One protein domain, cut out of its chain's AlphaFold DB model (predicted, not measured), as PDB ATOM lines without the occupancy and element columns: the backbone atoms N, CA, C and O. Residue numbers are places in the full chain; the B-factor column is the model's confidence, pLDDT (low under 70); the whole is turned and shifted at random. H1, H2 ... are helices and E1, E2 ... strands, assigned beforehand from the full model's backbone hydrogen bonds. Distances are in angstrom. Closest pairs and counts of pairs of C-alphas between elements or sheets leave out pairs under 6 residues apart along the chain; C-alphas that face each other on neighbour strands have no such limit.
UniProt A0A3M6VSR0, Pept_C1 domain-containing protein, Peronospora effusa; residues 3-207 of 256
ATOM      1  N   THR A   3      99.517 128.474  90.216       86.31
ATOM      2  CA  THR A   3      99.281 127.026  90.335       86.31
ATOM      3  C   THR A   3     100.559 126.241  90.079       86.31
ATOM      4  O   THR A   3     101.377 126.610  89.242       86.31
ATOM      5  N   THR A   4     100.749 125.171  90.849       90.88
ATOM      6  CA  THR A   4     101.853 124.229  90.646       90.88
ATOM      7  C   THR A   4     101.416 123.167  89.650       90.88
ATOM      8  O   THR A   4     100.365 122.559  89.836       90.88
ATOM      9  N   PHE A   5     102.220 122.973  88.612       91.69
ATOM     10  CA  PHE A   5     102.066 121.934  87.607       91.69
ATOM     11  C   PHE A   5     103.155 120.891  87.821       91.69
ATOM     12  O   PHE A   5     104.324 121.233  88.025       91.69
ATOM     13  N   ASP A   6     102.756 119.628  87.773       93.44
ATOM     14  CA  ASP A   6     103.660 118.490  87.858       93.44
ATOM     15  C   ASP A   6     103.847 117.916  86.454       93.44
ATOM     16  O   ASP A   6     102.886 117.726  85.718       93.44
ATOM     17  N   TYR A   7     105.084 117.657  86.060       93.56
ATOM     18  CA  TYR A   7     105.451 117.078  84.774       93.56
ATOM     19  C   TYR A   7     106.256 115.809  85.039       93.56
ATOM     20  O   TYR A   7     107.471 115.777  84.862       93.56
ATOM     21  N   CYS A   8     105.581 114.754  85.502       92.94
ATOM     22  CA  CYS A   8     106.224 113.480  85.859       92.94
ATOM     23  C   CYS A   8     107.024 112.839  84.710       92.94
ATOM     24  O   CYS A   8     107.963 112.091  84.949       92.94
ATOM     25  N   TRP A   9     106.690 113.156  83.457       91.44
ATOM     26  CA  TRP A   9     107.413 112.694  82.268       91.44
ATOM     27  C   TRP A   9     108.706 113.485  81.999       91.44
ATOM     28  O   TRP A   9     109.513 113.064  81.179       91.44
ATOM     29  N   ALA A  10     108.925 114.609  82.688       92.31
ATOM     30  CA  ALA A  10     110.084 115.488  82.520       92.31
ATOM     31  C   ALA A  10     111.181 115.270  83.583       92.31
ATOM     32  O   ALA A  10     112.112 116.067  83.683       92.31
ATOM     33  N   GLU A  11     111.099 114.217  84.408       88.56
ATOM     34  CA  GLU A  11     112.074 113.958  85.484       88.56
ATOM     35  C   GLU A  11     113.512 113.766  84.981       88.56
ATOM     36  O   GLU A  11     114.459 114.186  85.646       88.56
ATOM     37  N   SER A  12     113.685 113.176  83.797       87.94
ATOM     38  CA  SER A  12     114.988 112.998  83.145       87.94
ATOM     39  C   SER A  12     115.462 114.223  82.357       87.94
ATOM     40  O   SER A  12     116.507 114.157  81.712       87.94
ATOM     41  N   GLY A  13     114.713 115.327  82.400       87.81
ATOM     42  CA  GLY A  13     114.858 116.439  81.467       87.81
ATOM     43  C   GLY A  13     114.146 116.171  80.140       87.81
ATOM     44  O   GLY A  13     113.733 115.047  79.851       87.81
ATOM     45  N   VAL A  14     113.981 117.238  79.359       89.19
ATOM     46  CA  VAL A  14     113.296 117.222  78.064       89.19
ATOM     47  C   VAL A  14     114.201 117.885  77.036       89.19
ATOM     48  O   VAL A  14     114.629 119.030  77.219       89.19
ATOM     49  N   ASP A  15     114.511 117.149  75.973       89.00
ATOM     50  CA  ASP A  15     115.337 117.650  74.880       89.00
ATOM     51  C   ASP A  15     114.665 118.863  74.219       89.00
ATOM     52  O   ASP A  15     113.441 118.954  74.136       89.00
ATOM     53  N   GLY A  16     115.473 119.853  73.831       87.31
ATOM     54  CA  GLY A  16     114.973 121.113  73.275       87.31
ATOM     55  C   GLY A  16     114.141 121.961  74.248       87.31
ATOM     56  O   GLY A  16     113.430 122.860  73.827       87.31
ATOM     57  N   SER A  17     114.136 121.675  75.555       91.25
ATOM     58  CA  SER A  17     113.389 122.460  76.553       91.25
ATOM     59  C   SER A  17     114.046 122.382  77.932       91.25
ATOM     60  O   SER A  17     113.439 121.984  78.921       91.25
ATOM     61  N   SER A  18     115.314 122.795  78.019       90.19
ATOM     62  CA  SER A  18     116.119 122.702  79.256       90.19
ATOM     63  C   SER A  18     115.576 123.506  80.451       90.19
ATOM     64  O   SER A  18     115.959 123.265  81.596       90.19
ATOM     65  N   TRP A  19     114.681 124.461  80.194       91.62
ATOM     66  CA  TRP A  19     113.993 125.253  81.212       91.62
ATOM     67  C   TRP A  19     112.845 124.489  81.891       91.62
ATOM     68  O   TRP A  19     112.433 124.869  82.991       91.62
ATOM     69  N   LEU A  20     112.321 123.438  81.252       92.56
ATOM     70  CA  LEU A  20     111.198 122.660  81.757       92.56
ATOM     71  C   LEU A  20     111.672 121.740  82.882       92.56
ATOM     72  O   LEU A  20     112.554 120.902  82.711       92.56
ATOM     73  N   GLN A  21     111.059 121.899  84.050       92.31
ATOM     74  CA  GLN A  21     111.331 121.078  85.227       92.31
ATOM     75  C   GLN A  21     110.149 120.154  85.501       92.31
ATOM     76  O   GLN A  21     109.009 120.489  85.186       92.31
ATOM     77  N   SER A  22     110.393 119.034  86.185       92.12
ATOM     78  CA  SER A  22     109.339 118.094  86.595       92.12
ATOM     79  C   SER A  22     108.294 118.696  87.541       92.12
ATOM     80  O   SER A  22     107.233 118.111  87.743       92.12
ATOM     81  N   LYS A  23     108.561 119.871  88.117       93.75
ATOM     82  CA  LYS A  23     107.598 120.651  88.892       93.75
ATOM     83  C   LYS A  23     107.814 122.128  88.613       93.75
ATOM     84  O   LYS A  23     108.902 122.647  88.852       93.75
ATOM     85  N   MET A  24     106.782 122.815  88.142       91.50
ATOM     86  CA  MET A  24     106.843 124.246  87.848       91.50
ATOM     87  C   MET A  24     105.683 124.989  88.484       91.50
ATOM     88  O   MET A  24     104.579 124.469  88.619       91.50
ATOM     89  N   ILE A  25     105.932 126.239  88.850       89.94
ATOM     90  CA  ILE A  25     104.902 127.139  89.348       89.94
ATOM     91  C   ILE A  25     104.581 128.133  88.239       89.94
ATOM     92  O   ILE A  25     105.438 128.925  87.851       89.94
ATOM     93  N   TRP A  26     103.341 128.111  87.764       86.44
ATOM     94  CA  TRP A  26     102.842 129.040  86.760       86.44
ATOM     95  C   TRP A  26     101.996 130.107  87.442       86.44
ATOM     96  O   TRP A  26     100.983 129.813  88.081       86.44
ATOM     97  N   GLY A  27     102.453 131.354  87.350       83.75
ATOM     98  CA  GLY A  27     101.701 132.531  87.768       83.75
ATOM     99  C   GLY A  27     101.028 133.166  86.560       83.75
ATOM    100  O   GLY A  27     101.696 133.437  85.569       83.75
ATOM    101  N   SER A  28      99.725 133.413  86.645       79.69
ATOM    102  CA  SER A  28      98.953 134.072  85.596       79.69
ATOM    103  C   SER A  28      98.092 135.192  86.152       79.69
ATOM    104  O   SER A  28      97.456 135.039  87.200       79.69
ATOM    105  N   THR A  29      98.003 136.269  85.388       80.81
ATOM    106  CA  THR A  29      96.937 137.257  85.486       80.81
ATOM    107  C   THR A  29      96.391 137.423  84.077       80.81
ATOM    108  O   THR A  29      97.166 137.686  83.162       80.81
ATOM    109  N   ASN A  30      95.086 137.233  83.897       83.19
ATOM    110  CA  ASN A  30      94.441 137.536  82.627       83.19
ATOM    111  C   ASN A  30      94.211 139.045  82.551       83.19
ATOM    112  O   ASN A  30      93.545 139.606  83.419       83.19
ATOM    113  N   ASP A  31      94.747 139.683  81.518       84.50
ATOM    114  CA  ASP A  31      94.594 141.115  81.239       84.50
ATOM    115  C   ASP A  31      93.941 141.316  79.864       84.50
ATOM    116  O   ASP A  31      94.407 142.070  79.009       84.50
ATOM    117  N   ALA A  32      92.866 140.556  79.632       81.75
ATOM    118  CA  ALA A  32      92.077 140.568  78.405       81.75
ATOM    119  C   ALA A  32      92.957 140.550  77.133       81.75
ATOM    120  O   ALA A  32      93.609 139.547  76.840       81.75
ATOM    121  N   TYR A  33      92.984 141.658  76.388       78.62
ATOM    122  CA  TYR A  33      93.724 141.808  75.133       78.62
ATOM    123  C   TYR A  33      95.249 141.773  75.291       78.62
ATOM    124  O   TYR A  33      95.943 141.438  74.335       78.62
ATOM    125  N   ASN A  34      95.776 142.081  76.479       83.06
ATOM    126  CA  ASN A  34      97.213 142.014  76.762       83.06
ATOM    127  C   ASN A  34      97.684 140.585  77.076       83.06
ATOM    128  O   ASN A  34      98.866 140.364  77.338       83.06
ATOM    129  N   GLY A  35      96.770 139.614  77.025       85.88
ATOM    130  CA  GLY A  35      97.065 138.201  77.175       85.88
ATOM    131  C   GLY A  35      96.683 137.638  78.537       85.88
ATOM    132  O   GLY A  35      96.161 138.308  79.429       85.88
ATOM    133  N   GLY A  36      96.915 136.340  78.672       88.50
ATOM    134  CA  GLY A  36      96.506 135.557  79.824       88.50
ATOM    135  C   GLY A  36      96.825 134.084  79.620       88.50
ATOM    136  O   GLY A  36      97.311 133.685  78.562       88.50
ATOM    137  N   MET A  37      96.549 133.261  80.632       87.94
ATOM    138  CA  MET A  37      96.683 131.807  80.520       87.94
ATOM    139  C   MET A  37      95.325 131.123  80.625       87.94
ATOM    140  O   MET A  37      94.468 131.485  81.430       87.94
ATOM    141  N   THR A  38      95.152 130.069  79.835       89.12
ATOM    142  CA  THR A  38      93.885 129.333  79.721       89.12
ATOM    143  C   THR A  38      93.457 128.719  81.053       89.12
ATOM    144  O   THR A  38      92.298 128.837  81.442       89.12
ATOM    145  N   HIS A  39      94.400 128.167  81.821       86.44
ATOM    146  CA  HIS A  39      94.112 127.638  83.155       86.44
ATOM    147  C   HIS A  39      93.644 128.717  84.138       86.44
ATOM    148  O   HIS A  39      92.822 128.429  85.000       86.44
ATOM    149  N   ALA A  40      94.131 129.954  84.010       87.88
ATOM    150  CA  ALA A  40      93.677 131.055  84.850       87.88
ATOM    151  C   ALA A  40      92.244 131.444  84.497       87.88
ATOM    152  O   ALA A  40      91.432 131.622  85.392       87.88
ATOM    153  N   ALA A  41      91.904 131.467  83.203       88.44
ATOM    154  CA  ALA A  41      90.530 131.710  82.768       88.44
ATOM    155  C   ALA A  41      89.568 130.632  83.294       88.44
ATOM    156  O   ALA A  41      88.497 130.953  83.806       88.44
ATOM    157  N   PHE A  42      89.961 129.355  83.232       88.81
ATOM    158  CA  PHE A  42      89.155 128.264  83.785       88.81
ATOM    159  C   PHE A  42      89.038 128.328  85.304       88.81
ATOM    160  O   PHE A  42      87.972 128.060  85.854       88.81
ATOM    161  N   ALA A  43      90.120 128.687  85.985       86.62
ATOM    162  CA  ALA A  43      90.117 128.804  87.426       86.62
ATOM    163  C   ALA A  43      89.272 129.975  87.921       86.62
ATOM    164  O   ALA A  43      88.510 129.787  88.865       86.62
ATOM    165  N   ASP A  44      89.376 131.141  87.283       86.25
ATOM    166  CA  ASP A  44      88.549 132.306  87.589       86.25
ATOM    167  C   ASP A  44      87.073 131.954  87.374       86.25
ATOM    168  O   ASP A  44      86.261 132.143  88.279       86.25
ATOM    169  N   ALA A  45      86.737 131.329  86.238       84.00
ATOM    170  CA  ALA A  45      85.373 130.890  85.954       84.00
ATOM    171  C   ALA A  45      84.838 129.900  87.005       84.00
ATOM    172  O   ALA A  45      83.711 130.052  87.475       84.00
ATOM    173  N   ALA A  46      85.655 128.928  87.421       85.19
ATOM    174  CA  ALA A  46      85.270 127.936  88.421       85.19
ATOM    175  C   ALA A  46      85.144 128.510  89.839       85.19
ATOM    176  O   ALA A  46      84.190 128.193  90.548       85.19
ATOM    177  N   GLN A  47      86.093 129.347  90.268       84.50
ATOM    178  CA  GLN A  47      86.137 129.899  91.629       84.50
ATOM    179  C   GLN A  47      85.099 130.993  91.847       84.50
ATOM    180  O   GLN A  47      84.531 131.096  92.932       84.50
ATOM    181  N   LEU A  48      84.861 131.815  90.829       81.31
ATOM    182  CA  LEU A  48      83.881 132.894  90.887       81.31
ATOM    183  C   LEU A  48      82.476 132.417  90.507       81.31
ATOM    184  O   LEU A  48      81.540 133.213  90.537       81.31
ATOM    185  N   HIS A  49      82.329 131.126  90.180       74.62
ATOM    186  CA  HIS A  49      81.084 130.509  89.726       74.62
ATOM    187  C   HIS A  49      80.453 131.284  88.564       74.62
ATOM    188  O   HIS A  49      79.247 131.539  88.537       74.62
ATOM    189  N   TRP A  50      81.285 131.696  87.606       75.44
ATOM    190  CA  TRP A  50      80.818 132.440  86.448       75.44
ATOM    191  C   TRP A  50      80.013 131.546  85.512       75.44
ATOM    192  O   TRP A  50      80.416 130.439  85.148       75.44
ATOM    193  N   SER A  51      78.873 132.085  85.096       79.19
ATOM    194  CA  SER A  51      78.071 131.548  84.006       79.19
ATOM    195  C   SER A  51      78.571 132.116  82.681       79.19
ATOM    196  O   SER A  51      78.888 133.302  82.585       79.19
ATOM    197  N   LEU A  52      78.658 131.271  81.660       81.75
ATOM    198  CA  LEU A  52      79.054 131.656  80.311       81.75
ATOM    199  C   LEU A  52      77.797 131.896  79.481       81.75
ATOM    200  O   LEU A  52      77.004 130.979  79.279       81.75
ATOM    201  N   LEU A  53      77.619 133.121  78.994       81.50
ATOM    202  CA  LEU A  53      76.536 133.459  78.073       81.50
ATOM    203  C   LEU A  53      76.837 132.943  76.663       81.50
ATOM    204  O   LEU A  53      77.997 132.765  76.278       81.50
ATOM    205  N   SER A  54      75.787 132.707  75.875       81.56
ATOM    206  CA  SER A  54      75.957 132.348  74.469       81.56
ATOM    207  C   SER A  54      76.455 133.548  73.657       81.56
ATOM    208  O   SER A  54      76.185 134.697  73.993       81.56
ATOM    209  N   GLN A  55      77.105 133.293  72.518       79.31
ATOM    210  CA  GLN A  55      77.491 134.346  71.566       79.31
ATOM    211  C   GLN A  55      76.285 135.154  71.041       79.31
ATOM    212  O   GLN A  55      76.455 136.266  70.548       79.31
ATOM    213  N   LEU A  56      75.070 134.593  71.087       77.50
ATOM    214  CA  LEU A  56      73.857 135.309  70.686       77.50
ATOM    215  C   LEU A  56      73.440 136.334  71.745       77.50
ATOM    216  O   LEU A  56      72.967 137.410  71.385       77.50
ATOM    217  N   ASP A  57      73.640 135.999  73.020       75.75
ATOM    218  CA  ASP A  57      73.264 136.837  74.160       75.75
ATOM    219  C   ASP A  57      74.376 137.833  74.526       75.75
ATOM    220  O   ASP A  57      74.090 138.956  74.939       75.75
ATOM    221  N   LEU A  58      75.641 137.455  74.303       76.62
ATOM    222  CA  LEU A  58      76.821 138.309  74.438       76.62
ATOM    223  C   LEU A  58      77.721 138.206  73.189       76.62
ATOM    224  O   LEU A  58      78.689 137.441  73.178       76.62
ATOM    225  N   PRO A  59      77.415 138.958  72.115       78.94
ATOM    226  CA  PRO A  59      78.223 138.953  70.901       78.94
ATOM    227  C   PRO A  59      79.638 139.495  71.131       78.94
ATOM    228  O   PRO A  59      79.838 140.505  71.800       78.94
ATOM    229  N   TYR A  60      80.615 138.847  70.503       79.25
ATOM    230  CA  TYR A  60      82.001 139.304  70.438       79.25
ATOM    231  C   TYR A  60      82.110 140.640  69.690       79.25
ATOM    232  O   TYR A  60      81.538 140.791  68.608       79.25
ATOM    233  N   ASN A  61      82.877 141.574  70.250       71.19
ATOM    234  CA  ASN A  61      83.128 142.886  69.671       71.19
ATOM    235  C   ASN A  61      84.622 143.233  69.763       71.19
ATOM    236  O   ASN A  61      85.146 143.431  70.856       71.19
ATOM    237  N   GLU A  62      85.291 143.329  68.613       64.25
ATOM    238  CA  GLU A  62      86.706 143.725  68.515       64.25
ATOM    239  C   GLU A  62      86.915 145.239  68.732       64.25
ATOM    240  O   GLU A  62      88.021 145.675  69.048       64.25
ATOM    241  N   GLU A  63      85.872 146.067  68.587       57.72
ATOM    242  CA  GLU A  63      85.967 147.531  68.720       57.72
ATOM    243  C   GLU A  63      85.974 148.015  70.185       57.72
ATOM    244  O   GLU A  63      86.369 149.148  70.450       57.72
ATOM    245  N   ASP A  64      85.649 147.153  71.159       51.72
ATOM    246  CA  ASP A  64      85.770 147.429  72.611       51.72
ATOM    247  C   ASP A  64      87.237 147.370  73.118       51.72
ATOM    248  O   ASP A  64      87.527 147.235  74.310       51.72
ATOM    249  N   THR A  65      88.201 147.490  72.205       48.16
ATOM    250  CA  THR A  65      89.655 147.464  72.442       48.16
ATOM    251  C   THR A  65      90.199 148.736  73.099       48.16
ATOM    252  O   THR A  65      91.372 148.787  73.466       48.16
ATOM    253  N   ALA A  66      89.359 149.753  73.314       44.31
ATOM    254  CA  ALA A  66      89.733 151.018  73.952       44.31
ATOM    255  C   ALA A  66      89.216 151.172  75.394       44.31
ATOM    256  O   ALA A  66      89.238 152.288  75.904       44.31
ATOM    257  N   GLN A  67      88.825 150.061  76.036       44.00
ATOM    258  CA  GLN A  67      87.908 149.919  77.179       44.00
ATOM    259  C   GLN A  67      86.578 149.392  76.629       44.00
ATOM    260  O   GLN A  67      85.968 150.109  75.830       44.00
ATOM    261  N   PRO A  68      86.065 148.223  77.073       48.59
ATOM    262  CA  PRO A  68      84.622 148.068  77.036       48.59
ATOM    263  C   PRO A  68      84.083 149.310  77.723       48.59
ATOM    264  O   PRO A  68      84.625 149.699  78.764       48.59
ATOM    265  N   SER A  69      83.067 149.980  77.178       47.84
ATOM    266  CA  SER A  69      82.354 150.891  78.068       47.84
ATOM    267  C   SER A  69      81.988 150.009  79.266       47.84
ATOM    268  O   SER A  69      81.333 148.985  79.067       47.84
ATOM    269  N   GLU A  70      82.529 150.281  80.465       52.09
ATOM    270  CA  GLU A  70      82.292 149.430  81.646       52.09
ATOM    271  C   GLU A  70      80.792 149.149  81.764       52.09
ATOM    272  O   GLU A  70      80.381 148.065  82.138       52.09
ATOM    273  N   VAL A  71      79.990 150.108  81.300       51.69
ATOM    274  CA  VAL A  71      78.553 150.075  81.081       51.69
ATOM    275  C   VAL A  71      78.064 148.914  80.194       51.69
ATOM    276  O   VAL A  71      77.103 148.277  80.589       51.69
ATOM    277  N   THR A  72      78.647 148.581  79.036       55.06
ATOM    278  CA  THR A  72      78.154 147.485  78.165       55.06
ATOM    279  C   THR A  72      78.359 146.115  78.810       55.06
ATOM    280  O   THR A  72      77.416 145.326  78.895       55.06
ATOM    281  N   LEU A  73      79.571 145.847  79.307       57.97
ATOM    282  CA  LEU A  73      79.906 144.574  79.949       57.97
ATOM    283  C   LEU A  73      79.221 144.456  81.317       57.97
ATOM    284  O   LEU A  73      78.641 143.417  81.624       57.97
ATOM    285  N   ALA A  74      79.187 145.539  82.105       57.59
ATOM    286  CA  ALA A  74      78.428 145.574  83.349       57.59
ATOM    287  C   ALA A  74      76.933 145.407  83.089       57.59
ATOM    288  O   ALA A  74      76.302 144.664  83.826       57.59
ATOM    289  N   ASN A  75      76.349 146.010  82.050       58.59
ATOM    290  CA  ASN A  75      74.928 145.826  81.736       58.59
ATOM    291  C   ASN A  75      74.614 144.391  81.307       58.59
ATOM    292  O   ASN A  75      73.582 143.867  81.716       58.59
ATOM    293  N   ALA A  76      75.480 143.742  80.523       62.00
ATOM    294  CA  ALA A  76      75.298 142.340  80.150       62.00
ATOM    295  C   ALA A  76      75.391 141.406  81.367       62.00
ATOM    296  O   ALA A  76      74.526 140.552  81.554       62.00
ATOM    297  N   CYS A  77      76.372 141.617  82.248       64.12
ATOM    298  CA  CYS A  77      76.515 140.855  83.491       64.12
ATOM    299  C   CYS A  77      75.450 141.204  84.552       64.12
ATOM    300  O   CYS A  77      75.162 140.384  85.412       64.12
ATOM    301  N   SER A  78      74.866 142.408  84.514       63.66
ATOM    302  CA  SER A  78      73.852 142.860  85.487       63.66
ATOM    303  C   SER A  78      72.421 142.496  85.089       63.66
ATOM    304  O   SER A  78      71.559 142.409  85.959       63.66
ATOM    305  N   ASN A  79      72.153 142.308  83.792       62.00
ATOM    306  CA  ASN A  79      70.822 141.972  83.273       62.00
ATOM    307  C   ASN A  79      70.644 140.481  82.952       62.00
ATOM    308  O   ASN A  79      69.545 140.090  82.566       62.00
ATOM    309  N   SER A  80      71.695 139.669  83.080       64.19
ATOM    310  CA  SER A  80      71.621 138.217  82.906       64.19
ATOM    311  C   SER A  80      71.314 137.523  84.230       64.19
ATOM    312  O   SER A  80      71.788 137.911  85.299       64.19
ATOM    313  N   THR A  81      70.487 136.487  84.160       66.12
ATOM    314  CA  THR A  81      70.193 135.582  85.273       66.12
ATOM    315  C   THR A  81      70.906 134.249  85.066       66.12
ATOM    316  O   THR A  81      71.388 133.958  83.974       66.12
ATOM    317  N   ALA A  82      70.970 133.409  86.105       65.56
ATOM    318  CA  ALA A  82      71.525 132.058  85.972       65.56
ATOM    319  C   ALA A  82      70.791 131.225  84.901       65.56
ATOM    320  O   ALA A  82      71.410 130.393  84.252       65.56
ATOM    321  N   ASP A  83      69.505 131.505  84.654       66.88
ATOM    322  CA  ASP A  83      68.710 130.830  83.622       66.88
ATOM    323  C   ASP A  83      69.132 131.199  82.185       66.88
ATOM    324  O   ASP A  83      68.717 130.526  81.241       66.88
ATOM    325  N   ASP A  84      69.951 132.242  82.005       71.25
ATOM    326  CA  ASP A  84      70.494 132.669  80.708       71.25
ATOM    327  C   ASP A  84      71.886 132.060  80.423       71.25
ATOM    328  O   ASP A  84      72.500 132.334  79.387       71.25
ATOM    329  N   ALA A  85      72.419 131.245  81.341       76.62
ATOM    330  CA  ALA A  85      73.728 130.616  81.212       76.62
ATOM    331  C   ALA A  85      73.734 129.534  80.121       76.62
ATOM    332  O   ALA A  85      73.068 128.517  80.230       76.62
ATOM    333  N   ALA A  86      74.560 129.680  79.089       80.69
ATOM    334  CA  ALA A  86      74.726 128.639  78.072       80.69
ATOM    335  C   ALA A  86      75.664 127.501  78.517       80.69
ATOM    336  O   ALA A  86      75.650 126.416  77.931       80.69
ATOM    337  N   ALA A  87      76.541 127.772  79.485       84.75
ATOM    338  CA  ALA A  87      77.420 126.797  80.116       84.75
ATOM    339  C   ALA A  87      77.985 127.353  81.429       84.75
ATOM    340  O   ALA A  87      77.971 128.558  81.677       84.75
ATOM    341  N   SER A  88      78.572 126.482  82.241       84.19
ATOM    342  CA  SER A  88      79.390 126.866  83.388       84.19
ATOM    343  C   SER A  88      80.651 126.005  83.460       84.19
ATOM    344  O   SER A  88      80.726 124.901  82.911       84.19
ATOM    345  N   ILE A  89      81.678 126.522  84.126       85.75
ATOM    346  CA  ILE A  89      82.899 125.770  84.421       85.75
ATOM    347  C   ILE A  89      82.881 125.497  85.913       85.75
ATOM    348  O   ILE A  89      82.905 126.426  86.709       85.75
ATOM    349  N   SER A  90      82.803 124.228  86.302       85.75
ATOM    350  CA  SER A  90      82.761 123.838  87.718       85.75
ATOM    351  C   SER A  90      84.147 123.558  88.288       85.75
ATOM    352  O   SER A  90      84.324 123.489  89.501       85.75
ATOM    353  N   GLY A  91      85.132 123.362  87.414       86.94
ATOM    354  CA  GLY A  91      86.497 123.042  87.793       86.94
ATOM    355  C   GLY A  91      87.422 122.989  86.589       86.94
ATOM    356  O   GLY A  91      87.016 123.195  85.447       86.94
ATOM    357  N   TRP A  92      88.686 122.706  86.855       88.81
ATOM    358  CA  TRP A  92      89.698 122.485  85.834       88.81
ATOM    359  C   TRP A  92      90.810 121.621  86.417       88.81
ATOM    360  O   TRP A  92      90.988 121.557  87.637       88.81
ATOM    361  N   GLU A  93      91.575 120.979  85.548       89.19
ATOM    362  CA  GLU A  93      92.734 120.197  85.944       89.19
ATOM    363  C   GLU A  93      93.844 120.238  84.896       89.19
ATOM    364  O   GLU A  93      93.628 120.508  83.715       89.19
ATOM    365  N   GLN A  94      95.063 119.947  85.335       90.25
ATOM    366  CA  GLN A  94      96.168 119.650  84.437       90.25
ATOM    367  C   GLN A  94      95.989 118.239  83.864       90.25
ATOM    368  O   GLN A  94      95.873 117.281  84.628       90.25
ATOM    369  N   VAL A  95      96.031 118.106  82.537       87.50
ATOM    370  CA  VAL A  95      95.815 116.815  81.854       87.50
ATOM    371  C   VAL A  95      97.076 116.020  81.592       87.50
ATOM    372  O   VAL A  95      97.037 114.794  81.588       87.50
ATOM    373  N   VAL A  96      98.194 116.701  81.362       90.38
ATOM    374  CA  VAL A  96      99.447 116.053  80.977       90.38
ATOM    375  C   VAL A  96     100.475 116.295  82.070       90.38
ATOM    376  O   VAL A  96     100.743 117.438  82.425       90.38
ATOM    377  N   GLY A  97     101.044 115.220  82.620       87.25
ATOM    378  CA  GLY A  97     102.114 115.284  83.624       87.25
ATOM    379  C   GLY A  97     101.688 115.187  85.089       87.25
ATOM    380  O   GLY A  97     102.538 114.904  85.930       87.25
ATOM    381  N   ARG A  98     100.394 115.334  85.409       89.25
ATOM    382  CA  ARG A  98      99.895 115.184  86.790       89.25
ATOM    383  C   ARG A  98     100.082 113.761  87.332       89.25
ATOM    384  O   ARG A  98     100.354 113.579  88.514       89.25
ATOM    385  N   SER A  99      99.907 112.758  86.475       88.38
ATOM    386  CA  SER A  99     100.157 111.347  86.768       88.38
ATOM    387  C   SER A  99     100.763 110.677  85.539       88.38
ATOM    388  O   SER A  99     100.300 110.903  84.421       88.38
ATOM    389  N   CYS A 100     101.783 109.849  85.762       90.62
ATOM    390  CA  CYS A 100     102.428 109.020  84.739       90.62
ATOM    391  C   CYS A 100     102.143 107.529  84.967       90.62
ATOM    392  O   CYS A 100     102.887 106.672  84.498       90.62
ATOM    393  N   GLU A 101     101.074 107.195  85.698       90.38
ATOM    394  CA  GLU A 101     100.687 105.799  85.953       90.38
ATOM    395  C   GLU A 101     100.353 105.046  84.657       90.38
ATOM    396  O   GLU A 101     100.682 103.869  84.525       90.38
ATOM    397  N   ASN A 102      99.728 105.732  83.693       88.25
ATOM    398  CA  ASN A 102      99.336 105.139  82.411       88.25
ATOM    399  C   ASN A 102     100.462 105.161  81.367       88.25
ATOM    400  O   ASN A 102     100.523 104.278  80.516       88.25
ATOM    401  N   SER A 103     101.314 106.189  81.393       91.81
ATOM    402  CA  SER A 103     102.430 106.362  80.459       91.81
ATOM    403  C   SER A 103     103.402 107.421  80.976       91.81
ATOM    404  O   SER A 103     102.985 108.385  81.617       91.81
ATOM    405  N   SER A 104     104.687 107.269  80.654       90.06
ATOM    406  CA  SER A 104     105.709 108.313  80.803       90.06
ATOM    407  C   SER A 104     105.941 109.109  79.513       90.06
ATOM    408  O   SER A 104     106.745 110.032  79.513       90.06
ATOM    409  N   ASP A 105     105.275 108.751  78.411       91.56
ATOM    410  CA  ASP A 105     105.314 109.496  77.151       91.56
ATOM    411  C   ASP A 105     104.239 110.592  77.166       91.56
ATOM    412  O   ASP A 105     103.036 110.312  77.223       91.56
ATOM    413  N   SER A 106     104.681 111.848  77.109       91.56
ATOM    414  CA  SER A 106     103.820 113.033  77.120       91.56
ATOM    415  C   SER A 106     102.873 113.095  75.915       91.56
ATOM    416  O   SER A 106     101.737 113.556  76.056       91.56
ATOM    417  N   THR A 107     103.292 112.573  74.760       92.94
ATOM    418  CA  THR A 107     102.486 112.472  73.537       92.94
ATOM    419  C   THR A 107     101.321 111.515  73.754       92.94
ATOM    420  O   THR A 107     100.176 111.838  73.434       92.94
ATOM    421  N   GLU A 108     101.581 110.349  74.348       93.31
ATOM    422  CA  GLU A 108     100.538 109.363  74.651       93.31
ATOM    423  C   GLU A 108      99.582 109.862  75.739       93.31
ATOM    424  O   GLU A 108      98.366 109.724  75.596       93.31
ATOM    425  N   LEU A 109     100.091 110.527  76.783       92.38
ATOM    426  CA  LEU A 109      99.243 111.178  77.790       92.38
ATOM    427  C   LEU A 109      98.312 112.226  77.157       92.38
ATOM    428  O   LEU A 109      97.125 112.278  77.486       92.38
ATOM    429  N   LEU A 110      98.819 113.027  76.217       93.56
ATOM    430  CA  LEU A 110      98.022 114.027  75.510       93.56
ATOM    431  C   LEU A 110      96.955 113.385  74.607       93.56
ATOM    432  O   LEU A 110      95.810 113.844  74.593       93.56
ATOM    433  N   LYS A 111      97.278 112.288  73.906       93.88
ATOM    434  CA  LYS A 111      96.288 111.509  73.134       93.88
ATOM    435  C   LYS A 111      95.191 110.938  74.034       93.88
ATOM    436  O   LYS A 111      94.019 111.032  73.678       93.88
ATOM    437  N   LEU A 112      95.546 110.382  75.196       92.19
ATOM    438  CA  LEU A 112      94.580 109.863  76.173       92.19
ATOM    439  C   LEU A 112      93.646 110.963  76.689       92.19
ATOM    440  O   LEU A 112      92.441 110.745  76.811       92.19
ATOM    441  N   ALA A 113      94.174 112.159  76.947       90.88
ATOM    442  CA  ALA A 113      93.358 113.301  77.343       90.88
ATOM    443  C   ALA A 113      92.386 113.727  76.225       90.88
ATOM    444  O   ALA A 113      91.214 113.992  76.498       90.88
ATOM    445  N   LEU A 114      92.825 113.715  74.960       92.81
ATOM    446  CA  LEU A 114      91.983 114.102  73.819       92.81
ATOM    447  C   LEU A 114      90.801 113.166  73.576       92.81
ATOM    448  O   LEU A 114      89.809 113.581  72.980       92.81
ATOM    449  N   GLN A 115      90.886 111.912  74.024       91.06
ATOM    450  CA  GLN A 115      89.768 110.972  73.923       91.06
ATOM    451  C   GLN A 115      88.567 111.393  74.780       91.06
ATOM    452  O   GLN A 115      87.456 110.932  74.527       91.06
ATOM    453  N   GLN A 116      88.775 112.257  75.777       89.12
ATOM    454  CA  GLN A 116      87.716 112.732  76.664       89.12
ATOM    455  C   GLN A 116      87.017 113.966  76.088       89.12
ATOM    456  O   GLN A 116      85.790 114.016  76.048       89.12
ATOM    457  N   GLN A 117      87.789 114.954  75.631       90.12
ATOM    458  CA  GLN A 117      87.283 116.201  75.052       90.12
ATOM    459  C   GLN A 117      88.408 116.995  74.365       90.12
ATOM    460  O   GLN A 117      89.587 116.729  74.606       90.12
ATOM    461  N   PRO A 118      88.072 118.021  73.558       93.88
ATOM    462  CA  PRO A 118      89.042 119.017  73.121       93.88
ATOM    463  C   PRO A 118      89.773 119.679  74.294       93.88
ATOM    464  O   PRO A 118      89.181 119.951  75.342       93.88
ATOM    465  N   ILE A 119      91.055 119.978  74.096       93.75
ATOM    466  CA  ILE A 119      91.945 120.482  75.149       93.75
ATOM    467  C   ILE A 119      92.389 121.895  74.799       93.75
ATOM    468  O   ILE A 119      92.761 122.175  73.659       93.75
ATOM    469  N   SER A 120      92.374 122.789  75.782       93.69
ATOM    470  CA  SER A 120      92.969 124.109  75.624       93.69
ATOM    471  C   SER A 120      94.474 124.017  75.845       93.69
ATOM    472  O   SER A 120      94.945 123.582  76.896       93.69
ATOM    473  N   VAL A 121      95.231 124.400  74.829       94.44
ATOM    474  CA  VAL A 121      96.681 124.209  74.761       94.44
ATOM    475  C   VAL A 121      97.346 125.526  74.387       94.44
ATOM    476  O   VAL A 121      96.689 126.433  73.873       94.44
ATOM    477  N   ALA A 122      98.648 125.626  74.622       93.31
ATOM    478  CA  ALA A 122      99.448 126.733  74.129       93.31
ATOM    479  C   ALA A 122     100.542 126.207  73.198       93.31
ATOM    480  O   ALA A 122     101.023 125.088  73.379       93.31
ATOM    481  N   ILE A 123     100.895 126.998  72.192       95.31
ATOM    482  CA  ILE A 123     101.938 126.684  71.218       95.31
ATOM    483  C   ILE A 123     102.872 127.876  71.017       95.31
ATOM    484  O   ILE A 123     102.533 129.006  71.374       95.31
ATOM    485  N   ASN A 124     104.028 127.628  70.409       94.69
ATOM    486  CA  ASN A 124     104.824 128.691  69.800       94.69
ATOM    487  C   ASN A 124     104.196 129.098  68.450       94.69
ATOM    488  O   ASN A 124     104.042 128.261  67.553       94.69
ATOM    489  N   SER A 125     103.830 130.374  68.309       94.19
ATOM    490  CA  SER A 125     103.301 130.955  67.066       94.19
ATOM    491  C   SER A 125     104.283 131.894  66.360       94.19
ATOM    492  O   SER A 125     103.862 132.771  65.608       94.19
ATOM    493  N   ASP A 126     105.583 131.751  66.593       92.19
ATOM    494  CA  ASP A 126     106.603 132.575  65.952       92.19
ATOM    495  C   ASP A 126     106.854 132.150  64.493       92.19
ATOM    496  O   ASP A 126     106.358 131.142  63.971       92.19
ATOM    497  N   GLY A 127     107.681 132.934  63.804       88.81
ATOM    498  CA  GLY A 127     108.168 132.607  62.470       88.81
ATOM    499  C   GLY A 127     107.073 132.677  61.408       88.81
ATOM    500  O   GLY A 127     106.574 133.751  61.086       88.81
ATOM    501  N   SER A 128     106.758 131.537  60.789       91.06
ATOM    502  CA  SER A 128     105.865 131.473  59.618       91.06
ATOM    503  C   SER A 128     104.395 131.194  59.949       91.06
ATOM    504  O   SER A 128     103.582 131.045  59.034       91.06
ATOM    505  N   PHE A 129     104.041 131.145  61.236       94.44
ATOM    506  CA  PHE A 129     102.708 130.768  61.704       94.44
ATOM    507  C   PHE A 129     101.591 131.638  61.107       94.44
ATOM    508  O   PHE A 129     100.623 131.119  60.545       94.44
ATOM    509  N   ASP A 130     101.749 132.961  61.129       93.25
ATOM    510  CA  ASP A 130     100.759 133.908  60.590       93.25
ATOM    511  C   ASP A 130     100.519 133.724  59.087       93.25
ATOM    512  O   ASP A 130      99.415 133.931  58.575       93.25
ATOM    513  N   ALA A 131     101.556 133.294  58.368       93.12
ATOM    514  CA  ALA A 131     101.513 133.073  56.932       93.12
ATOM    515  C   ALA A 131     100.972 131.687  56.547       93.12
ATOM    516  O   ALA A 131     100.846 131.417  55.349       93.12
ATOM    517  N   ASN A 132     100.634 130.823  57.511       92.88
ATOM    518  CA  ASN A 132     100.210 129.453  57.250       92.88
ATOM    519  C   ASN A 132      99.011 129.386  56.284       92.88
ATOM    520  O   ASN A 132      97.957 129.994  56.502       92.88
ATOM    521  N   LYS A 133      99.170 128.604  55.211       92.75
ATOM    522  CA  LYS A 133      98.145 128.344  54.182       92.75
ATOM    523  C   LYS A 133      97.667 126.889  54.161       92.75
ATOM    524  O   LYS A 133      96.894 126.525  53.278       92.75
ATOM    525  N   GLY A 134      98.110 126.079  55.122       92.19
ATOM    526  CA  GLY A 134      97.790 124.660  55.237       92.19
ATOM    527  C   GLY A 134      98.958 123.736  54.899       92.19
ATOM    528  O   GLY A 134     100.071 124.188  54.637       92.19
ATOM    529  N   GLY A 135      98.693 122.431  54.920       94.81
ATOM    530  CA  GLY A 135      99.718 121.391  54.989       94.81
ATOM    531  C   GLY A 135     100.054 121.004  56.432       94.81
ATOM    532  O   GLY A 135      99.444 121.501  57.379       94.81
ATOM    533  N   ILE A 136     101.016 120.088  56.584       96.44
ATOM    534  CA  ILE A 136     101.573 119.738  57.894       96.44
ATOM    535  C   ILE A 136     102.630 120.786  58.243       96.44
ATOM    536  O   ILE A 136     103.670 120.883  57.594       96.44
ATOM    537  N   TYR A 137     102.324 121.596  59.245       95.88
ATOM    538  CA  TYR A 137     103.170 122.653  59.769       95.88
ATOM    539  C   TYR A 137     104.214 122.070  60.719       95.88
ATOM    540  O   TYR A 137     103.876 121.291  61.609       95.88
ATOM    541  N   ALA A 138     105.473 122.463  60.542       94.06
ATOM    542  CA  ALA A 138     106.547 122.126  61.464       94.06
ATOM    543  C   ALA A 138     106.637 123.187  62.563       94.06
ATOM    544  O   ALA A 138     106.520 124.383  62.287       94.06
ATOM    545  N   CYS A 139     106.851 122.747  63.800       93.62
ATOM    546  CA  CYS A 139     107.067 123.661  64.907       93.62
ATOM    547  C   CYS A 139     108.302 124.551  64.649       93.62
ATOM    548  O   CYS A 139     109.305 124.045  64.134       93.62
ATOM    549  N   PRO A 140     108.271 125.855  64.991       92.00
ATOM    550  CA  PRO A 140     109.454 126.704  64.911       92.00
ATOM    551  C   PRO A 140     110.646 126.104  65.665       92.00
ATOM    552  O   PRO A 140     110.472 125.443  66.687       92.00
ATOM    553  N   ASN A 141     111.854 126.331  65.138       89.69
ATOM    554  CA  ASN A 141     113.116 125.809  65.681       89.69
ATOM    555  C   ASN A 141     113.125 124.285  65.909       89.69
ATOM    556  O   ASN A 141     113.791 123.809  66.822       89.69
ATOM    557  N   ASP A 142     112.360 123.529  65.118       88.75
ATOM    558  CA  ASP A 142     112.219 122.075  65.256       88.75
ATOM    559  C   ASP A 142     111.777 121.638  66.672       88.75
ATOM    560  O   ASP A 142     112.105 120.547  67.138       88.75
ATOM    561  N   GLY A 143     111.020 122.500  67.366       89.06
ATOM    562  CA  GLY A 143     110.551 122.262  68.732       89.06
ATOM    563  C   GLY A 143     111.601 122.505  69.821       89.06
ATOM    564  O   GLY A 143     111.385 122.071  70.953       89.06
ATOM    565  N   ASP A 144     112.730 123.150  69.504       90.69
ATOM    566  CA  ASP A 144     113.714 123.624  70.485       90.69
ATOM    567  C   ASP A 144     113.353 125.034  70.984       90.69
ATOM    568  O   ASP A 144     113.297 126.010  70.227       90.69
ATOM    569  N   PHE A 145     113.105 125.129  72.285       90.25
ATOM    570  CA  PHE A 145     112.694 126.324  72.998       90.25
ATOM    571  C   PHE A 145     113.648 126.607  74.150       90.25
ATOM    572  O   PHE A 145     113.829 125.807  75.076       90.25
ATOM    573  N   VAL A 146     114.212 127.808  74.140       88.31
ATOM    574  CA  VAL A 146     115.160 128.260  75.162       88.31
ATOM    575  C   VAL A 146     114.450 128.747  76.422       88.31
ATOM    576  O   VAL A 146     115.066 128.780  77.489       88.31
ATOM    577  N   SER A 147     113.168 129.108  76.323       91.38
ATOM    578  CA  SER A 147     112.384 129.669  77.421       91.38
ATOM    579  C   SER A 147     110.915 129.251  77.370       91.38
ATOM    580  O   SER A 147     110.328 129.075  76.307       91.38
ATOM    581  N   SER A 148     110.266 129.223  78.538       88.94
ATOM    582  CA  SER A 148     108.808 129.083  78.640       88.94
ATOM    583  C   SER A 148     108.039 130.185  77.912       88.94
ATOM    584  O   SER A 148     106.883 129.995  77.557       88.94
ATOM    585  N   THR A 149     108.660 131.353  77.723       89.75
ATOM    586  CA  THR A 149     108.062 132.506  77.031       89.75
ATOM    587  C   THR A 149     107.943 132.314  75.526       89.75
ATOM    588  O   THR A 149     107.222 133.073  74.886       89.75
ATOM    589  N   ASP A 150     108.638 131.322  74.969       91.81
ATOM    590  CA  ASP A 150     108.534 130.971  73.552       91.81
ATOM    591  C   ASP A 150     107.166 130.329  73.252       91.81
ATOM    592  O   ASP A 150     106.737 130.266  72.107       91.81
ATOM    593  N   ILE A 151     106.442 129.874  74.281       92.81
ATOM    594  CA  ILE A 151     105.055 129.423  74.173       92.81
ATOM    595  C   ILE A 151     104.141 130.624  74.420       92.81
ATOM    596  O   ILE A 151     103.997 131.090  75.551       92.81
ATOM    597  N   ASN A 152     103.535 131.140  73.353       93.38
ATOM    598  CA  ASN A 152     102.953 132.483  73.349       93.38
ATOM    599  C   ASN A 152     101.539 132.574  72.761       93.38
ATOM    600  O   ASN A 152     100.928 133.640  72.842       93.38
ATOM    601  N   HIS A 153     100.981 131.481  72.234       95.44
ATOM    602  CA  HIS A 153      99.652 131.499  71.619       95.44
ATOM    603  C   HIS A 153      98.750 130.384  72.130       95.44
ATOM    604  O   HIS A 153      99.128 129.215  72.134       95.44
ATOM    605  N   ALA A 154      97.532 130.740  72.540       94.94
ATOM    606  CA  ALA A 154      96.538 129.801  73.047       94.94
ATOM    607  C   ALA A 154      95.606 129.324  71.925       94.94
ATOM    608  O   ALA A 154      95.008 130.120  71.201       94.94
ATOM    609  N   VAL A 155      95.439 128.008  71.814       96.62
ATOM    610  CA  VAL A 155      94.633 127.344  70.780       96.62
ATOM    611  C   VAL A 155      93.874 126.153  71.374       96.62
ATOM    612  O   VAL A 155      93.959 125.867  72.572       96.62
ATOM    613  N   VAL A 156      93.085 125.455  70.553       96.75
ATOM    614  CA  VAL A 156      92.346 124.262  70.993       96.75
ATOM    615  C   VAL A 156      92.804 123.047  70.205       96.75
ATOM    616  O   VAL A 156      92.662 122.998  68.983       96.75
ATOM    617  N   LEU A 157      93.314 122.042  70.904       97.25
ATOM    618  CA  LEU A 157      93.640 120.743  70.339       97.25
ATOM    619  C   LEU A 157      92.359 119.914  70.216       97.25
ATOM    620  O   LEU A 157      91.650 119.708  71.201       97.25
ATOM    621  N   VAL A 158      92.043 119.466  69.001       97.44
ATOM    622  CA  VAL A 158      90.766 118.796  68.684       97.44
ATOM    623  C   VAL A 158      90.939 117.386  68.128       97.44
ATOM    624  O   VAL A 158      89.953 116.682  67.929       97.44
ATOM    625  N   GLY A 159      92.170 116.961  67.857       97.62
ATOM    626  CA  GLY A 159      92.436 115.615  67.375       97.62
ATOM    627  C   GLY A 159      93.883 115.404  66.967       97.62
ATOM    628  O   GLY A 159      94.737 116.268  67.151       97.62
ATOM    629  N   TYR A 160      94.136 114.239  66.388       97.69
ATOM    630  CA  TYR A 160      95.411 113.842  65.808       97.69
ATOM    631  C   TYR A 160      95.158 112.915  64.616       97.69
ATOM    632  O   TYR A 160      94.060 112.377  64.452       97.69
ATOM    633  N   GLY A 161      96.159 112.744  63.766       96.94
ATOM    634  CA  GLY A 161      96.094 111.892  62.590       96.94
ATOM    635  C   GLY A 161      97.477 111.569  62.049       96.94
ATOM    636  O   GLY A 161      98.491 111.920  62.646       96.94
ATOM    637  N   SER A 162      97.496 110.887  60.910       96.56
ATOM    638  CA  SER A 162      98.709 110.532  60.184       96.56
ATOM    639  C   SER A 162      98.411 110.569  58.694       96.56
ATOM    640  O   SER A 162      97.322 110.165  58.273       96.56
ATOM    641  N   ASP A 163      99.358 111.043  57.890       95.25
ATOM    642  CA  ASP A 163      99.285 110.930  56.427       95.25
ATOM    643  C   ASP A 163      99.975 109.660  55.891       95.25
ATOM    644  O   ASP A 163     100.084 109.469  54.680       95.25
ATOM    645  N   GLY A 164     100.416 108.777  56.796       94.00
ATOM    646  CA  GLY A 164     101.182 107.566  56.499       94.00
ATOM    647  C   GLY A 164     102.698 107.763  56.564       94.00
ATOM    648  O   GLY A 164     103.428 106.775  56.620       94.00
ATOM    649  N   THR A 165     103.169 109.012  56.588       93.75
ATOM    650  CA  THR A 165     104.585 109.373  56.757       93.75
ATOM    651  C   THR A 165     104.842 110.239  57.981       93.75
ATOM    652  O   THR A 165     105.841 110.035  58.662       93.75
ATOM    653  N   THR A 166     103.945 111.181  58.259       95.56
ATOM    654  CA  THR A 166     104.071 112.158  59.334       95.56
ATOM    655  C   THR A 166     102.814 112.123  60.189       95.56
ATOM    656  O   THR A 166     101.701 112.328  59.692       95.56
ATOM    657  N   ASP A 167     103.006 111.888  61.481       97.06
ATOM    658  CA  ASP A 167     101.952 112.039  62.475       97.06
ATOM    659  C   ASP A 167     101.768 113.524  62.806       97.06
ATOM    660  O   ASP A 167     102.719 114.313  62.828       97.06
ATOM    661  N   TYR A 168     100.520 113.934  63.020       97.88
ATOM    662  CA  TYR A 168     100.184 115.332  63.254       97.88
ATOM    663  C   TYR A 168      99.029 115.509  64.236       97.88
ATOM    664  O   TYR A 168      98.105 114.699  64.329       97.88
ATOM    665  N   TRP A 169      99.044 116.643  64.918       98.19
ATOM    666  CA  TRP A 169      97.966 117.185  65.727       98.19
ATOM    667  C   TRP A 169      97.020 118.024  64.877       98.19
ATOM    668  O   TRP A 169      97.450 118.714  63.958       98.19
ATOM    669  N   ILE A 170      95.731 118.003  65.201       98.25
ATOM    670  CA  ILE A 170      94.708 118.850  64.585       98.25
ATOM    671  C   ILE A 170      94.322 119.916  65.602       98.25
ATOM    672  O   ILE A 170      93.765 119.615  66.660       98.25
ATOM    673  N   ILE A 171      94.611 121.167  65.271       98.25
ATOM    674  CA  ILE A 171      94.440 122.316  66.153       98.25
ATOM    675  C   ILE A 171      93.448 123.286  65.519       98.25
ATOM    676  O   ILE A 171      93.565 123.636  64.345       98.25
ATOM    677  N   LYS A 172      92.474 123.741  66.302       98.12
ATOM    678  CA  LYS A 172      91.564 124.828  65.944       98.12
ATOM    679  C   LYS A 172      92.174 126.156  66.392       98.12
ATOM    680  O   LYS A 172      92.427 126.344  67.583       98.12
ATOM    681  N   ASN A 173      92.372 127.069  65.444       97.62
ATOM    682  CA  ASN A 173      92.862 128.423  65.697       97.62
ATOM    683  C   ASN A 173      91.695 129.435  65.755       97.62
ATOM    684  O   ASN A 173      90.547 129.107  65.434       97.62
ATOM    685  N   SER A 174      91.986 130.669  66.163       94.75
ATOM    686  CA  SER A 174      91.038 131.784  66.291       94.75
ATOM    687  C   SER A 174      91.202 132.874  65.218       94.75
ATOM    688  O   SER A 174      90.472 133.855  65.241       94.75
ATOM    689  N   TYR A 175      92.084 132.697  64.225       94.38
ATOM    690  CA  TYR A 175      92.366 133.691  63.165       94.38
ATOM    691  C   TYR A 175      91.409 133.629  61.957       94.38
ATOM    692  O   TYR A 175      91.748 134.007  60.832       94.38
ATOM    693  N   GLY A 176      90.193 133.130  62.176       93.31
ATOM    694  CA  GLY A 176      89.174 132.994  61.139       93.31
ATOM    695  C   GLY A 176      89.456 131.893  60.109       93.31
ATOM    696  O   GLY A 176      90.464 131.191  60.130       93.31
ATOM    697  N   THR A 177      88.519 131.719  59.178       94.56
ATOM    698  CA  THR A 177      88.522 130.594  58.226       94.56
ATOM    699  C   THR A 177      89.469 130.780  57.039       94.56
ATOM    700  O   THR A 177      89.737 129.820  56.324       94.56
ATOM    701  N   ASN A 178      89.985 131.990  56.814       94.31
ATOM    702  CA  ASN A 178      90.937 132.269  55.734       94.31
ATOM    703  C   ASN A 178      92.382 131.890  56.094       94.31
ATOM    704  O   ASN A 178      93.249 131.873  55.218       94.31
ATOM    705  N   TRP A 179      92.649 131.626  57.373       96.88
ATOM    706  CA  TRP A 179      93.952 131.198  57.866       96.88
ATOM    707  C   TRP A 179      94.055 129.668  57.873       96.88
ATOM    708  O   TRP A 179      93.082 128.977  58.190       96.88
ATOM    709  N   GLY A 180      95.232 129.132  57.538       96.25
ATOM    710  CA  GLY A 180      95.495 127.692  57.541       96.25
ATOM    711  C   GLY A 180      94.496 126.887  56.703       96.25
ATOM    712  O   GLY A 180      94.075 127.294  55.620       96.25
ATOM    713  N   GLU A 181      94.090 125.731  57.219       96.75
ATOM    714  CA  GLU A 181      93.111 124.842  56.592       96.75
ATOM    715  C   GLU A 181      91.712 125.137  57.135       96.75
ATOM    716  O   GLU A 181      91.204 124.442  58.013       96.75
ATOM    717  N   LYS A 182      91.070 126.195  56.625       96.44
ATOM    718  CA  LYS A 182      89.739 126.643  57.082       96.44
ATOM    719  C   LYS A 182      89.700 127.007  58.575       96.44
ATOM    720  O   LYS A 182      88.714 126.724  59.255       96.44
ATOM    721  N   GLY A 183      90.761 127.628  59.086       97.06
ATOM    722  CA  GLY A 183      90.929 127.973  60.503       97.06
ATOM    723  C   GLY A 183      91.560 126.867  61.353       97.06
ATOM    724  O   GLY A 183      91.691 127.031  62.565       97.06
ATOM    725  N   PHE A 184      91.963 125.752  60.739       98.19
ATOM    726  CA  PHE A 184      92.657 124.656  61.411       98.19
ATOM    727  C   PHE A 184      94.124 124.565  60.997       98.19
ATOM    728  O   PHE A 184      94.537 125.025  59.932       98.19
ATOM    729  N   LEU A 185      94.901 123.933  61.863       97.88
ATOM    730  CA  LEU A 185      96.307 123.631  61.684       97.88
ATOM    731  C   LEU A 185      96.508 122.125  61.837       97.88
ATOM    732  O   LEU A 185      96.023 121.532  62.801       97.88
ATOM    733  N   ARG A 186      97.253 121.526  60.908       97.69
ATOM    734  CA  ARG A 186      97.876 120.222  61.120       97.69
ATOM    735  C   ARG A 186      99.314 120.468  61.550       97.69
ATOM    736  O   ARG A 186     100.099 120.935  60.740       97.69
ATOM    737  N   LEU A 187      99.634 120.231  62.814       97.38
ATOM    738  CA  LEU A 187     100.967 120.450  63.383       97.38
ATOM    739  C   LEU A 187     101.692 119.108  63.482       97.38
ATOM    740  O   LEU A 187     101.146 118.191  64.083       97.38
ATOM    741  N   ALA A 188     102.891 118.984  62.920       96.62
ATOM    742  CA  ALA A 188     103.702 117.776  63.054       96.62
ATOM    743  C   ALA A 188     103.955 117.445  64.533       96.62
ATOM    744  O   ALA A 188     104.208 118.340  65.340       96.62
ATOM    745  N   THR A 189     103.888 116.164  64.888       94.88
ATOM    746  CA  THR A 189     104.338 115.696  66.205       94.88
ATOM    747  C   THR A 189     105.855 115.837  66.319       94.88
ATOM    748  O   THR A 189     106.564 115.556  65.350       94.88
ATOM    749  N   ASP A 190     106.353 116.186  67.502       90.62
ATOM    750  CA  ASP A 190     107.787 116.193  67.815       90.62
ATOM    751  C   ASP A 190     108.079 115.371  69.081       90.62
ATOM    752  O   ASP A 190     107.167 114.970  69.804       90.62
ATOM    753  N   SER A 191     109.358 115.074  69.320       84.75
ATOM    754  CA  SER A 191     109.817 114.284  70.471       84.75
ATOM    755  C   SER A 191     110.068 115.107  71.738       84.75
ATOM    756  O   SER A 191     110.487 114.541  72.744       84.75
ATOM    757  N   ASN A 192     109.855 116.422  71.688       89.50
ATOM    758  CA  ASN A 192     110.161 117.343  72.772       89.50
ATOM    759  C   ASN A 192     108.878 117.595  73.578       89.50
ATOM    760  O   ASN A 192     108.419 116.748  74.348       89.50
ATOM    761  N   ILE A 193     108.265 118.762  73.385       92.62
ATOM    762  CA  ILE A 193     107.029 119.170  74.062       92.62
ATOM    763  C   ILE A 193     105.852 119.335  73.096       92.62
ATOM    764  O   ILE A 193     104.866 119.996  73.431       92.62
ATOM    765  N   ASN A 194     105.937 118.747  71.896       94.06
ATOM    766  CA  ASN A 194     104.954 118.883  70.820       94.06
ATOM    767  C   ASN A 194     104.593 120.355  70.585       94.06
ATOM    768  O   ASN A 194     103.438 120.750  70.714       94.06
ATOM    769  N   CYS A 195     105.589 121.195  70.325       94.75
ATOM    770  CA  CYS A 195     105.444 122.642  70.149       94.75
ATOM    771  C   CYS A 195     104.784 123.410  71.315       94.75
ATOM    772  O   CYS A 195     104.281 124.510  71.105       94.75
ATOM    773  N   GLY A 196     104.750 122.842  72.526       93.19
ATOM    774  CA  GLY A 196     104.113 123.415  73.720       93.19
ATOM    775  C   GLY A 196     102.827 122.704  74.147       93.19
ATOM    776  O   GLY A 196     102.355 122.900  75.271       93.19
ATOM    777  N   LEU A 197     102.281 121.827  73.299       93.88
ATOM    778  CA  LEU A 197     101.005 121.155  73.538       93.88
ATOM    779  C   LEU A 197     100.986 120.294  74.809       93.88
ATOM    780  O   LEU A 197      99.922 120.092  75.393       93.88
ATOM    781  N   THR A 198     102.132 119.781  75.260       89.88
ATOM    782  CA  THR A 198     102.212 118.915  76.452       89.88
ATOM    783  C   THR A 198     102.140 119.681  77.778       89.88
ATOM    784  O   THR A 198     102.065 119.061  78.837       89.88
ATOM    785  N   LEU A 199     102.092 121.018  77.741       85.69
ATOM    786  CA  LEU A 199     101.931 121.892  78.913       85.69
ATOM    787  C   LEU A 199     100.451 122.199  79.232       85.69
ATOM    788  O   LEU A 199     100.132 123.132  79.968       85.69
ATOM    789  N   ALA A 200      99.532 121.444  78.629       75.25
ATOM    790  CA  ALA A 200      98.114 121.763  78.575       75.25
ATOM    791  C   ALA A 200      97.331 121.569  79.885       75.25
ATOM    792  O   ALA A 200      97.612 120.695  80.712       75.25
ATOM    793  N   GLY A 201      96.252 122.349  79.998       66.94
ATOM    794  CA  GLY A 201      95.201 122.203  81.002       66.94
ATOM    795  C   GLY A 201      93.846 121.904  80.357       66.94
ATOM    796  O   GLY A 201      93.605 122.198  79.188       66.94
ATOM    797  N   LEU A 202      92.937 121.326  81.133       67.50
ATOM    798  CA  LEU A 202      91.591 120.956  80.711       67.50
ATOM    799  C   LEU A 202      90.565 121.548  81.672       67.50
ATOM    800  O   LEU A 202      90.736 121.507  82.888       67.50
ATOM    801  N   ALA A 203      89.484 122.094  81.122       59.22
ATOM    802  CA  ALA A 203      88.357 122.591  81.900       59.22
ATOM    803  C   ALA A 203      87.312 121.493  82.105       59.22
ATOM    804  O   ALA A 203      86.927 120.812  81.153       59.22
ATOM    805  N   HIS A 204      86.801 121.375  83.328       70.94
ATOM    806  CA  HIS A 204      85.588 120.617  83.617       70.94
ATOM    807  C   HIS A 204      84.400 121.530  83.345       70.94
ATOM    808  O   HIS A 204      84.018 122.366  84.169       70.94
ATOM    809  N   THR A 205      83.853 121.402  82.144       56.19
ATOM    810  CA  THR A 205      82.689 122.171  81.715       56.19
ATOM    811  C   THR A 205      81.420 121.409  82.055       56.19
ATOM    812  O   THR A 205      81.230 120.282  81.595       56.19
ATOM    813  N   ALA A 206      80.523 122.041  82.800       58.78
ATOM    814  CA  ALA A 206      79.141 121.612  82.886       58.78
ATOM    815  C   ALA A 206      78.351 122.432  81.866       58.78
ATOM    816  O   ALA A 206      78.211 123.649  81.995       58.78
ATOM    817  N   VAL A 207      77.838 121.772  80.828       58.09
ATOM    818  CA  VAL A 207      76.829 122.401  79.972       58.09
ATOM    819  C   VAL A 207      75.537 122.420  80.776       58.09
ATOM    820  O   VAL A 207      74.755 121.472  80.764       58.09
TER     821      VAL A 207
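What this domain is: This is residues 3 to 207 of the 256 residues of the protein "Pept_C1 domain-containing protein" of Peronospora effusa (UniProt A0A3M6VSR0). A strongly twisted sheet, E4 to E7, has H6 and H4 over one face; beyond its edge strand E4 runs a two-stranded ribbon, E3 and E8, with H1 packed on it. The small hairpin E1 and E2 lies at the ribbon's other end from H2 and H3, which form a loose arm away from the body, where residues 66 to 71 stick out. The printed part has 205 residues, under half of them in named elements, in the order E1 E2 H1 H2 H3 E3 H4 E4 H5 E5 E6 E7 H6 E8, with E4 - E5 - E6 - E7 antiparallel. The class is mixed, helices and strands; the whole is compact, with a radius of gyration of the C-alphas of 18.0 A and spans of 51 by 37 by 29 A.

How they stand to each other: E1, residues 3 to 6, and E2, residues 23 to 27, form an antiparallel hairpin, with N 5 and O 24 2.8 A apart. H1, residues 38 to 47, comes closest to E3, residues 87 to 94, at the C-alphas of Ala 46 and Ser 90, 4.9 A apart. H2, residues 62 to 66, and H3, residues 70 to 79, are apart. E3 bends by 61 degrees at residue 90 and pairs antiparallel with E8, residues 201 to 206, with N 93 and O 202 2.8 A apart. E4, residues 119 to 123, is the antiparallel neighbour of E5, residues 153 to 162, with N 123 and O 153 2.8 A apart. E5, E6, residues 167 to 172, and E7, residues 184 to 188, form a meander, each strand the antiparallel neighbour of the one before; N 161 and O 168 are 2.8 A apart, N 169 and O 187 2.7 A. H4, residues 106 to 114, and H6, residues 194 to 199, are on the same face of this sheet and touch, their closest C-alphas, of Ser 106 and Thr 198, 6.1 A apart. H5, residues 140 to 143, only just touches H6, with 3 pairs of C-alphas within 8 A; the closest are those of Gly 143 and Cys 195, 5.3 A apart. Every O i to N i+4 pair is within hydrogen-bond range in H1, H3 and H4, but 0 of 1 in H2 and 0 of 2 in H6, where O i to N i+3 gives 0 of 2 and 2 of 3; H5 is too short for an i+4 pair.

Where its parts are: E1 begins at C-alpha 3 (99.281, 127.026, 90.335). H1 measures 14.2 A, H3 13.8 A, E3 20.5 A, E5 23.9 A and E6 16.8 A. E8, 16.2 A, ends at C-alpha 206 (79.141, 121.612, 82.886).

The domain as a whole: The farthest C-alphas, of Val 71 and Thr 165, are 54.1 A apart. The printed part has no cut. The long links are E1 to E2, H1 to H2, E3 to H4, E4 to H5 and E6 to E7. Mean pLDDT of the printed part is 85.6; residues 62 to 83, 201 to 203 and 205 to 207 are under 70.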